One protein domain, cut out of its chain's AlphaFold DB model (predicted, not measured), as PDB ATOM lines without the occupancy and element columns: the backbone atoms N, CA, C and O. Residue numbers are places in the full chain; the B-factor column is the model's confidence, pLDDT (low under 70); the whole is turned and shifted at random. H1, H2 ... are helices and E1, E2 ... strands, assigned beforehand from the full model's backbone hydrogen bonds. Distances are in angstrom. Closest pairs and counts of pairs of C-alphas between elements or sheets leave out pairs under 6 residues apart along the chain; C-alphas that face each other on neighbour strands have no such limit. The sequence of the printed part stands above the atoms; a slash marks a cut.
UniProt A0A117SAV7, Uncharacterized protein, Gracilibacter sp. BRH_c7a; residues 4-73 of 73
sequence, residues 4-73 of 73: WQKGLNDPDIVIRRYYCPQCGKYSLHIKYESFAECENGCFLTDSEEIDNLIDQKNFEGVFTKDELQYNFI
ATOM      1  N   TRP A   4     213.772 300.220 381.830       66.62
ATOM      2  CA  TRP A   4     212.794 301.259 382.154       66.62
ATOM      3  C   TRP A   4     212.390 302.114 380.941       66.62
ATOM      4  O   TRP A   4     211.252 302.571 380.863       66.62
ATOM      5  N   GLN A   5     213.279 302.300 379.956       68.56
ATOM      6  CA  GLN A   5     212.959 303.028 378.721       68.56
ATOM      7  C   GLN A   5     212.014 302.222 377.832       68.56
ATOM      8  O   GLN A   5     211.162 302.805 377.164       68.56
ATOM      9  N   LYS A   6     212.146 300.886 377.823       69.25
ATOM     10  CA  LYS A   6     211.175 300.011 377.152       69.25
ATOM     11  C   LYS A   6     209.820 300.104 377.840       69.25
ATOM     12  O   LYS A   6     208.833 300.346 377.159       69.25
ATOM     13  N   GLY A   7     209.791 300.008 379.169       67.12
ATOM     14  CA  GLY A   7     208.536 300.071 379.917       67.12
ATOM     15  C   GLY A   7     207.818 301.422 379.868       67.12
ATOM     16  O   GLY A   7     206.603 301.473 379.973       67.12
ATOM     17  N   LEU A   8     208.539 302.525 379.652       70.50
ATOM     18  CA  LEU A   8     207.912 303.829 379.401       70.50
ATOM     19  C   LEU A   8     207.310 303.963 377.999       70.50
ATOM     20  O   LEU A   8     206.393 304.761 377.809       70.50
ATOM     21  N   ASN A   9     207.864 303.251 377.017       72.56
ATOM     22  CA  ASN A   9     207.415 303.316 375.627       72.56
ATOM     23  C   ASN A   9     206.333 302.278 375.307       72.56
ATOM     24  O   ASN A   9     205.626 302.442 374.315       72.56
ATOM     25  N   ASP A  10     206.214 301.236 376.127       71.19
ATOM     26  CA  ASP A  10     205.278 300.140 375.934       71.19
ATOM     27  C   ASP A  10     204.237 300.114 377.070       71.19
ATOM     28  O   ASP A  10     204.588 299.821 378.215       71.19
ATOM     29  N   PRO A  11     202.961 300.441 376.795       67.38
ATOM     30  CA  PRO A  11     201.917 300.491 377.816       67.38
ATOM     31  C   PRO A  11     201.552 299.114 378.392       67.38
ATOM     32  O   PRO A  11     200.939 299.066 379.461       67.38
ATOM     33  N   ASP A  12     201.923 298.012 377.730       70.44
ATOM     34  CA  ASP A  12     201.723 296.657 378.259       70.44
ATOM     35  C   ASP A  12     202.773 296.294 379.325       70.44
ATOM     36  O   ASP A  12     202.579 295.382 380.138       70.44
ATOM     37  N   ILE A  13     203.876 297.045 379.387       70.62
ATOM     38  CA  ILE A  13     204.933 296.858 380.372       70.62
ATOM     39  C   ILE A  13     204.635 297.688 381.624       70.62
ATOM     40  O   ILE A  13     204.813 298.903 381.680       70.62
ATOM     41  N   VAL A  14     204.238 297.003 382.697       71.06
ATOM     42  CA  VAL A  14     204.036 297.643 384.001       71.06
ATOM     43  C   VAL A  14     205.358 297.704 384.762       71.06
ATOM     44  O   VAL A  14     205.870 296.676 385.214       71.06
ATOM     45  N   ILE A  15     205.864 298.921 384.951       74.19
ATOM     46  CA  ILE A  15     207.005 299.215 385.818       74.19
ATOM     47  C   ILE A  15     206.515 299.350 387.259       74.19
ATOM     48  O   ILE A  15     205.642 300.167 387.561       74.19
ATOM     49  N   ARG A  16     207.100 298.577 388.172       75.38
ATOM     50  CA  ARG A  16     206.827 298.669 389.606       75.38
ATOM     51  C   ARG A  16     208.104 298.843 390.404       75.38
ATOM     52  O   ARG A  16     209.163 298.349 390.027       75.38
ATOM     53  N   ARG A  17     207.976 299.536 391.529       76.44
ATOM     54  CA  ARG A  17     209.038 299.721 392.508       76.44
ATOM     55  C   ARG A  17     208.886 298.713 393.639       76.44
ATOM     56  O   ARG A  17     207.811 298.625 394.223       76.44
ATOM     57  N   TYR A  18     209.970 298.014 393.953       76.12
ATOM     58  CA  TYR A  18     210.093 297.103 395.093       76.12
ATOM     59  C   TYR A  18     211.419 297.314 395.817       76.12
ATOM     60  O   TYR A  18     212.278 298.065 395.364       76.12
ATOM     61  N   TYR A  19     211.600 296.657 396.954       74.44
ATOM     62  CA  TYR A  19     212.873 296.640 397.663       74.44
ATOM     63  C   TYR A  19     213.863 295.654 397.022       74.44
ATOM     64  O   TYR A  19     213.498 294.536 396.683       74.44
ATOM     65  N   CYS A  20     215.125 296.049 396.856       74.00
ATOM     66  CA  CYS A  20     216.225 295.154 396.502       74.00
ATOM     67  C   CYS A  20     216.792 294.505 397.772       74.00
ATOM     68  O   CYS A  20     217.419 295.218 398.563       74.00
ATOM     69  N   PRO A  21     216.681 293.180 397.960       70.25
ATOM     70  CA  PRO A  21     217.252 292.517 399.128       70.25
ATOM     71  C   PRO A  21     218.786 292.491 399.093       70.25
ATOM     72  O   PRO A  21     219.419 292.533 400.143       70.25
ATOM     73  N   GLN A  22     219.402 292.489 397.903       70.38
ATOM     74  CA  GLN A  22     220.863 292.499 397.768       70.38
ATOM     75  C   GLN A  22     221.487 293.858 398.088       70.38
ATOM     76  O   GLN A  22     222.568 293.936 398.665       70.38
ATOM     77  N   CYS A  23     220.820 294.935 397.674       67.81
ATOM     78  CA  CYS A  23     221.438 296.259 397.586       67.81
ATOM     79  C   CYS A  23     220.801 297.259 398.565       67.81
ATOM     80  O   CYS A  23     221.267 298.389 398.693       67.81
ATOM     81  N   GLY A  24     219.742 296.843 399.272       69.06
ATOM     82  CA  GLY A  24     219.029 297.640 400.271       69.06
ATOM     83  C   GLY A  24     218.335 298.885 399.714       69.06
ATOM     84  O   GLY A  24     217.989 299.799 400.461       69.06
ATOM     85  N   LYS A  25     218.184 298.935 398.393       72.12
ATOM     86  CA  LYS A  25     217.761 300.082 397.582       72.12
ATOM     87  C   LYS A  25     216.475 299.754 396.834       72.12
ATOM     88  O   LYS A  25     215.975 298.638 396.919       72.12
ATOM     89  N   TYR A  26     215.938 300.711 396.088       73.44
ATOM     90  CA  TYR A  26     214.791 300.455 395.226       73.44
ATOM     91  C   TYR A  26     215.205 299.591 394.025       73.44
ATOM     92  O   TYR A  26     216.250 299.807 393.409       73.44
ATOM     93  N   SER A  27     214.381 298.593 393.718       72.00
ATOM     94  CA  SER A  27     214.421 297.792 392.499       72.00
ATOM     95  C   SER A  27     213.235 298.130 391.623       72.00
ATOM     96  O   SER A  27     212.105 298.278 392.093       72.00
ATOM     97  N   LEU A  28     213.506 298.209 390.337       74.31
ATOM     98  CA  LEU A  28     212.547 298.290 389.268       74.31
ATOM     99  C   LEU A  28     212.226 296.888 388.782       74.31
ATOM    100  O   LEU A  28     213.082 296.199 388.245       74.31
ATOM    101  N   HIS A  29     210.985 296.465 388.960       73.00
ATOM    102  CA  HIS A  29     210.481 295.209 388.429       73.00
ATOM    103  C   HIS A  29     209.566 295.502 387.246       73.00
ATOM    104  O   HIS A  29     208.641 296.316 387.341       73.00
ATOM    105  N   ILE A  30     209.817 294.814 386.140       69.94
ATOM    106  CA  ILE A  30     208.961 294.830 384.962       69.94
ATOM    107  C   ILE A  30     208.089 293.589 385.014       69.94
ATOM    108  O   ILE A  30     208.569 292.494 384.808       69.94
ATOM    109  N   LYS A  31     206.784 293.739 385.247       63.47
ATOM    110  CA  LYS A  31     205.880 292.593 385.474       63.47
ATOM    111  C   LYS A  31     205.857 291.557 384.331       63.47
ATOM    112  O   LYS A  31     205.427 290.427 384.540       63.47
ATOM    113  N   TYR A  32     206.243 291.958 383.123       63.03
ATOM    114  CA  TYR A  32     206.142 291.131 381.919       63.03
ATOM    115  C   TYR A  32     207.360 290.229 381.678       63.03
ATOM    116  O   TYR A  32     207.273 289.240 380.956       63.03
ATOM    117  N   GLU A  33     208.488 290.553 382.293       62.22
ATOM    118  CA  GLU A  33     209.711 289.764 382.250       62.22
ATOM    119  C   GLU A  33     209.996 289.458 383.715       62.22
ATOM    120  O   GLU A  33     210.148 290.411 384.455       62.22
ATOM    121  N   SER A  34     209.986 288.203 384.179       67.25
ATOM    122  CA  SER A  34     210.314 287.833 385.574       67.25
ATOM    123  C   SER A  34     211.737 288.282 385.951       67.25
ATOM    124  O   SER A  34     212.674 287.493 386.012       67.25
ATOM    125  N   PHE A  35     211.908 289.586 386.109       72.25
ATOM    126  CA  PHE A  35     213.159 290.301 386.021       72.25
ATOM    127  C   PHE A  35     213.028 291.648 386.733       72.25
ATOM    128  O   PHE A  35     212.206 292.495 386.367       72.25
ATOM    129  N   ALA A  36     213.876 291.880 387.727       73.62
ATOM    130  CA  ALA A  36     213.989 293.160 388.405       73.62
ATOM    131  C   ALA A  36     215.428 293.683 388.365       73.62
ATOM    132  O   ALA A  36     216.382 292.943 388.586       73.62
ATOM    133  N   GLU A  37     215.585 294.976 388.108       74.75
ATOM    134  CA  GLU A  37     216.861 295.686 388.088       74.75
ATOM    135  C   GLU A  37     216.883 296.725 389.211       74.75
ATOM    136  O   GLU A  37     215.958 297.514 389.371       74.75
ATOM    137  N   CYS A  38     217.939 296.741 390.013       71.88
ATOM    138  CA  CYS A  38     218.181 297.766 391.023       71.88
ATOM    139  C   CYS A  38     218.974 298.941 390.442       71.88
ATOM    140  O   CYS A  38     219.807 298.747 389.563       71.88
ATOM    141  N   GLU A  39     218.798 300.136 391.015       67.25
ATOM    142  CA  GLU A  39     219.574 301.355 390.706       67.25
ATOM    143  C   GLU A  39     221.102 301.153 390.779       67.25
ATOM    144  O   GLU A  39     221.864 301.867 390.140       67.25
ATOM    145  N   ASN A  40     221.567 300.170 391.557       67.69
ATOM    146  CA  ASN A  40     222.985 299.813 391.670       67.69
ATOM    147  C   ASN A  40     223.446 298.756 390.640       67.69
ATOM    148  O   ASN A  40     224.563 298.254 390.750       67.69
ATOM    149  N   GLY A  41     222.606 298.381 389.668       68.06
ATOM    150  CA  GLY A  41     222.908 297.354 388.661       68.06
ATOM    151  C   GLY A  41     222.752 295.914 389.160       68.06
ATOM    152  O   GLY A  41     223.345 294.993 388.604       68.06
ATOM    153  N   CYS A  42     221.990 295.709 390.237       71.38
ATOM    154  CA  CYS A  42     221.689 294.375 390.762       71.38
ATOM    155  C   CYS A  42     220.527 293.784 389.957       71.38
ATOM    156  O   CYS A  42     219.466 294.401 389.887       71.38
ATOM    157  N   PHE A  43     220.717 292.610 389.359       74.56
ATOM    158  CA  PHE A  43     219.705 291.944 388.541       74.56
ATOM    159  C   PHE A  43     219.128 290.752 389.297       74.56
ATOM    160  O   PHE A  43     219.849 289.799 389.590       74.56
ATOM    161  N   LEU A  44     217.833 290.795 389.594       73.00
ATOM    162  CA  LEU A  44     217.076 289.632 390.033       73.00
ATOM    163  C   LEU A  44     216.388 289.030 388.816       73.00
ATOM    164  O   LEU A  44     215.598 289.696 388.156       73.00
ATOM    165  N   THR A  45     216.682 287.771 388.527       74.94
ATOM    166  CA  THR A  45     216.011 287.000 387.468       74.94
ATOM    167  C   THR A  45     215.257 285.799 388.025       74.94
ATOM    168  O   THR A  45     214.687 285.024 387.263       74.94
ATOM    169  N   ASP A  46     215.311 285.600 389.343       77.12
ATOM    170  CA  ASP A  46     214.604 284.525 390.018       77.12
ATOM    171  C   ASP A  46     213.153 284.949 390.271       77.12
ATOM    172  O   ASP A  46     212.875 285.909 390.997       77.12
ATOM    173  N   SER A  47     212.224 284.234 389.641       72.69
ATOM    174  CA  SER A  47     210.790 284.465 389.786       72.69
ATOM    175  C   SER A  47     210.303 284.270 391.221       72.69
ATOM    176  O   SER A  47     209.429 285.021 391.640       72.69
ATOM    177  N   GLU A  48     210.867 283.332 391.997       76.88
ATOM    178  CA  GLU A  48     210.454 283.139 393.396       76.88
ATOM    179  C   GLU A  48     210.904 284.306 394.280       76.88
ATOM    180  O   GLU A  48     210.147 284.753 395.144       76.88
ATOM    181  N   GLU A  49     212.113 284.837 394.078       75.19
ATOM    182  CA  GLU A  49     212.557 286.029 394.814       75.19
ATOM    183  C   GLU A  49     211.704 287.242 394.454       75.19
ATOM    184  O   GLU A  49     211.279 287.986 395.338       75.19
ATOM    185  N   ILE A  50     211.413 287.425 393.168       73.12
ATOM    186  CA  ILE A  50     210.568 288.519 392.696       73.12
ATOM    187  C   ILE A  50     209.158 288.397 393.272       73.12
ATOM    188  O   ILE A  50     208.658 289.374 393.824       73.12
ATOM    189  N   ASP A  51     208.534 287.222 393.218       75.31
ATOM    190  CA  ASP A  51     207.194 287.009 393.768       75.31
ATOM    191  C   ASP A  51     207.157 287.262 395.279       75.31
ATOM    192  O   ASP A  51     206.258 287.951 395.763       75.31
ATOM    193  N   ASN A  52     208.178 286.822 396.021       76.25
ATOM    194  CA  ASN A  52     208.308 287.135 397.446       76.25
ATOM    195  C   ASN A  52     208.435 288.647 397.705       76.25
ATOM    196  O   ASN A  52     207.852 289.163 398.661       76.25
ATOM    197  N   LEU A  53     209.168 289.381 396.863       70.75
ATOM    198  CA  LEU A  53     209.290 290.840 396.969       70.75
ATOM    199  C   LEU A  53     207.973 291.559 396.653       70.75
ATOM    200  O   LEU A  53     207.653 292.560 397.302       70.75
ATOM    201  N   ILE A  54     207.205 291.050 395.686       69.81
ATOM    202  CA  ILE A  54     205.867 291.559 395.366       69.81
ATOM    203  C   ILE A  54     204.917 291.324 396.541       69.81
ATOM    204  O   ILE A  54     204.195 292.245 396.932       69.81
ATOM    205  N   ASP A  55     204.921 290.118 397.112       72.31
ATOM    206  CA  ASP A  55     204.013 289.721 398.193       72.31
ATOM    207  C   ASP A  55     204.253 290.543 399.468       72.31
ATOM    208  O   ASP A  55     203.313 291.033 400.098       72.31
ATOM    209  N   GLN A  56     205.522 290.827 399.779       69.69
ATOM    210  CA  GLN A  56     205.893 291.639 400.937       69.69
ATOM    211  C   GLN A  56     205.421 293.098 400.857       69.69
ATOM    212  O   GLN A  56     205.402 293.771 401.889       69.69
ATOM    213  N   LYS A  57     205.071 293.613 399.665       67.75
ATOM    214  CA  LYS A  57     204.638 295.008 399.402       67.75
ATOM    215  C   LYS A  57     205.549 296.098 399.981       67.75
ATOM    216  O   LYS A  57     205.179 297.273 400.055       67.75
ATOM    217  N   ASN A  58     206.765 295.738 400.378       64.44
ATOM    218  CA  ASN A  58     207.713 296.660 400.970       64.44
ATOM    219  C   ASN A  58     208.221 297.602 399.879       64.44
ATOM    220  O   ASN A  58     208.845 297.173 398.908       64.44
ATOM    221  N   PHE A  59     207.939 298.896 400.057       63.84
ATOM    222  CA  PHE A  59     208.206 299.954 399.081       63.84
ATOM    223  C   PHE A  59     207.437 299.829 397.753       63.84
ATOM    224  O   PHE A  59     207.861 300.448 396.769       63.84
ATOM    225  N   GLU A  60     206.304 299.105 397.748       70.31
ATOM    226  CA  GLU A  60     205.413 299.006 396.584       70.31
ATOM    227  C   GLU A  60     204.997 300.408 396.127       70.31
ATOM    228  O   GLU A  60     204.432 301.208 396.877       70.31
ATOM    229  N   GLY A  61     205.313 300.713 394.875       72.56
ATOM    230  CA  GLY A  61     205.003 301.990 394.259       72.56
ATOM    231  C   GLY A  61     205.243 301.961 392.760       72.56
ATOM    232  O   GLY A  61     205.609 300.936 392.181       72.56
ATOM    233  N   VAL A  62     205.047 303.109 392.128       71.25
ATOM    234  CA  VAL A  62     205.366 303.318 390.716       71.25
ATOM    235  C   VAL A  62     206.464 304.363 390.670       71.25
ATOM    236  O   VAL A  62     206.371 305.371 391.371       71.25
ATOM    237  N   PHE A  63     207.506 304.122 389.881       70.88
ATOM    238  CA  PHE A  63     208.493 305.162 389.633       70.88
ATOM    239  C   PHE A  63     207.866 306.269 388.789       70.88
ATOM    240  O   PHE A  63     207.194 306.007 387.788       70.88
ATOM    241  N   THR A  64     208.102 307.515 389.182       71.19
ATOM    242  CA  THR A  64     207.817 308.658 388.319       71.19
ATOM    243  C   THR A  64     208.810 308.703 387.158       71.19
ATOM    244  O   THR A  64     209.908 308.147 387.221       71.19
ATOM    245  N   LYS A  65     208.428 309.371 386.066       70.62
ATOM    246  CA  LYS A  65     209.264 309.468 384.860       70.62
ATOM    247  C   LYS A  65     210.632 310.102 385.156       70.62
ATOM    248  O   LYS A  65     211.632 309.665 384.592       70.62
ATOM    249  N   ASP A  66     210.661 311.074 386.067       69.62
ATOM    250  CA  ASP A  66     211.877 311.740 386.540       69.62
ATOM    251  C   ASP A  66     212.785 310.801 387.353       69.62
ATOM    252  O   ASP A  66     213.993 310.775 387.128       69.62
ATOM    253  N   GLU A  67     212.225 309.977 388.248       71.69
ATOM    254  CA  GLU A  67     213.006 308.999 389.025       71.69
ATOM    255  C   GLU A  67     213.643 307.933 388.125       71.69
ATOM    256  O   GLU A  67     214.801 307.572 388.324       71.69
ATOM    257  N   LEU A  68     212.927 307.470 387.096       70.62
ATOM    258  CA  LEU A  68     213.473 306.521 386.118       70.62
ATOM    259  C   LEU A  68     214.657 307.109 385.348       70.62
ATOM    260  O   LEU A  68     215.667 306.434 385.158       70.62
ATOM    261  N   GLN A  69     214.548 308.373 384.930       67.56
ATOM    262  CA  GLN A  69     215.624 309.066 384.227       67.56
ATOM    263  C   GLN A  69     216.839 309.345 385.108       67.56
ATOM    264  O   GLN A  69     217.950 309.351 384.589       67.56
ATOM    265  N   TYR A  70     216.644 309.613 386.401       66.62
ATOM    266  CA  TYR A  70     217.735 309.989 387.298       66.62
ATOM    267  C   TYR A  70     218.459 308.777 387.894       66.62
ATOM    268  O   TYR A  70     219.676 308.815 388.068       66.62
ATOM    269  N   ASN A  71     217.727 307.700 388.192       62.78
ATOM    270  CA  ASN A  71     218.256 306.585 388.975       62.78
ATOM    271  C   ASN A  71     218.720 305.374 388.150       62.78
ATOM    272  O   ASN A  71     219.409 304.517 388.696       62.78
ATOM    273  N   PHE A  72     218.367 305.287 386.863       63.34
ATOM    274  CA  PHE A  72     218.664 304.124 386.011       63.34
ATOM    275  C   PHE A  72     219.411 304.491 384.706       63.34
ATOM    276  O   PHE A  72     219.139 303.918 383.649       63.34
ATOM    277  N   ILE A  73     220.324 305.470 384.755       53.91
ATOM    278  CA  ILE A  73     221.129 305.930 383.598       53.91
ATOM    279  C   ILE A  73     222.084 304.848 383.086       53.91
ATOM    280  O   ILE A  73     222.884 304.337 383.899       53.91
TER     281      ILE A  73
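AT A GLANCE: This is residues 4 to 73 of the 73 residues of an uncharacterized protein of Gracilibacter sp. BRH_c7a (UniProt A0A117SAV7). A three-stranded antiparallel sheet, E1 E2 E3, is the core, with H2 over one face and H1 over the other; H3 sits near H1, off the sheet. The 70 printed residues hold H1 E1 E2 E3 H2 H3 in that order, class mixed; the strands form a meander, each the antiparallel neighbour of the one before. The whole is compact, radius of gyration of the C-alphas 10.9 A, spanning 27 by 23 by 18 A.

IN THESE COORDINATES: E1 is residues 15 to 19, 13.5 A from first to last C-alpha; E2 26 to 30, 13.1 A; E3 35 to 38. H2 is residues 47 to 55, 12.0 A. H1, residues 4 to 9, begins at C-alpha 4 (212.794, 301.259, 382.154); H3, residues 65 to 71, ends at C-alpha 71 (218.256, 306.585, 388.975).

HOW THE PARTS SIT: E1 and E2 form a hairpin, N 16 to O 29 2.9 A; E2 and E3 another, N 28 to O 37 2.7 A. H2 is on the sheet, height 8.8 A; the closest C-alphas of H2 and E1 are Leu 53 and Tyr 18, 6.6 A. H1 is on the opposite face; its closest C-alpha to E1 is Gly 7, 6.2 A from Ile 15. H3 is only just not on the sheet, with 4 pairs of C-alphas within 10 A. Every O i to N i+4 pair is within hydrogen-bond range in H1, H2 and H3.

THE WHOLE: The printed part has no cut and no long link. Mean pLDDT of the printed part is 70.5; 26 residues are under 70, among them 69 to 73.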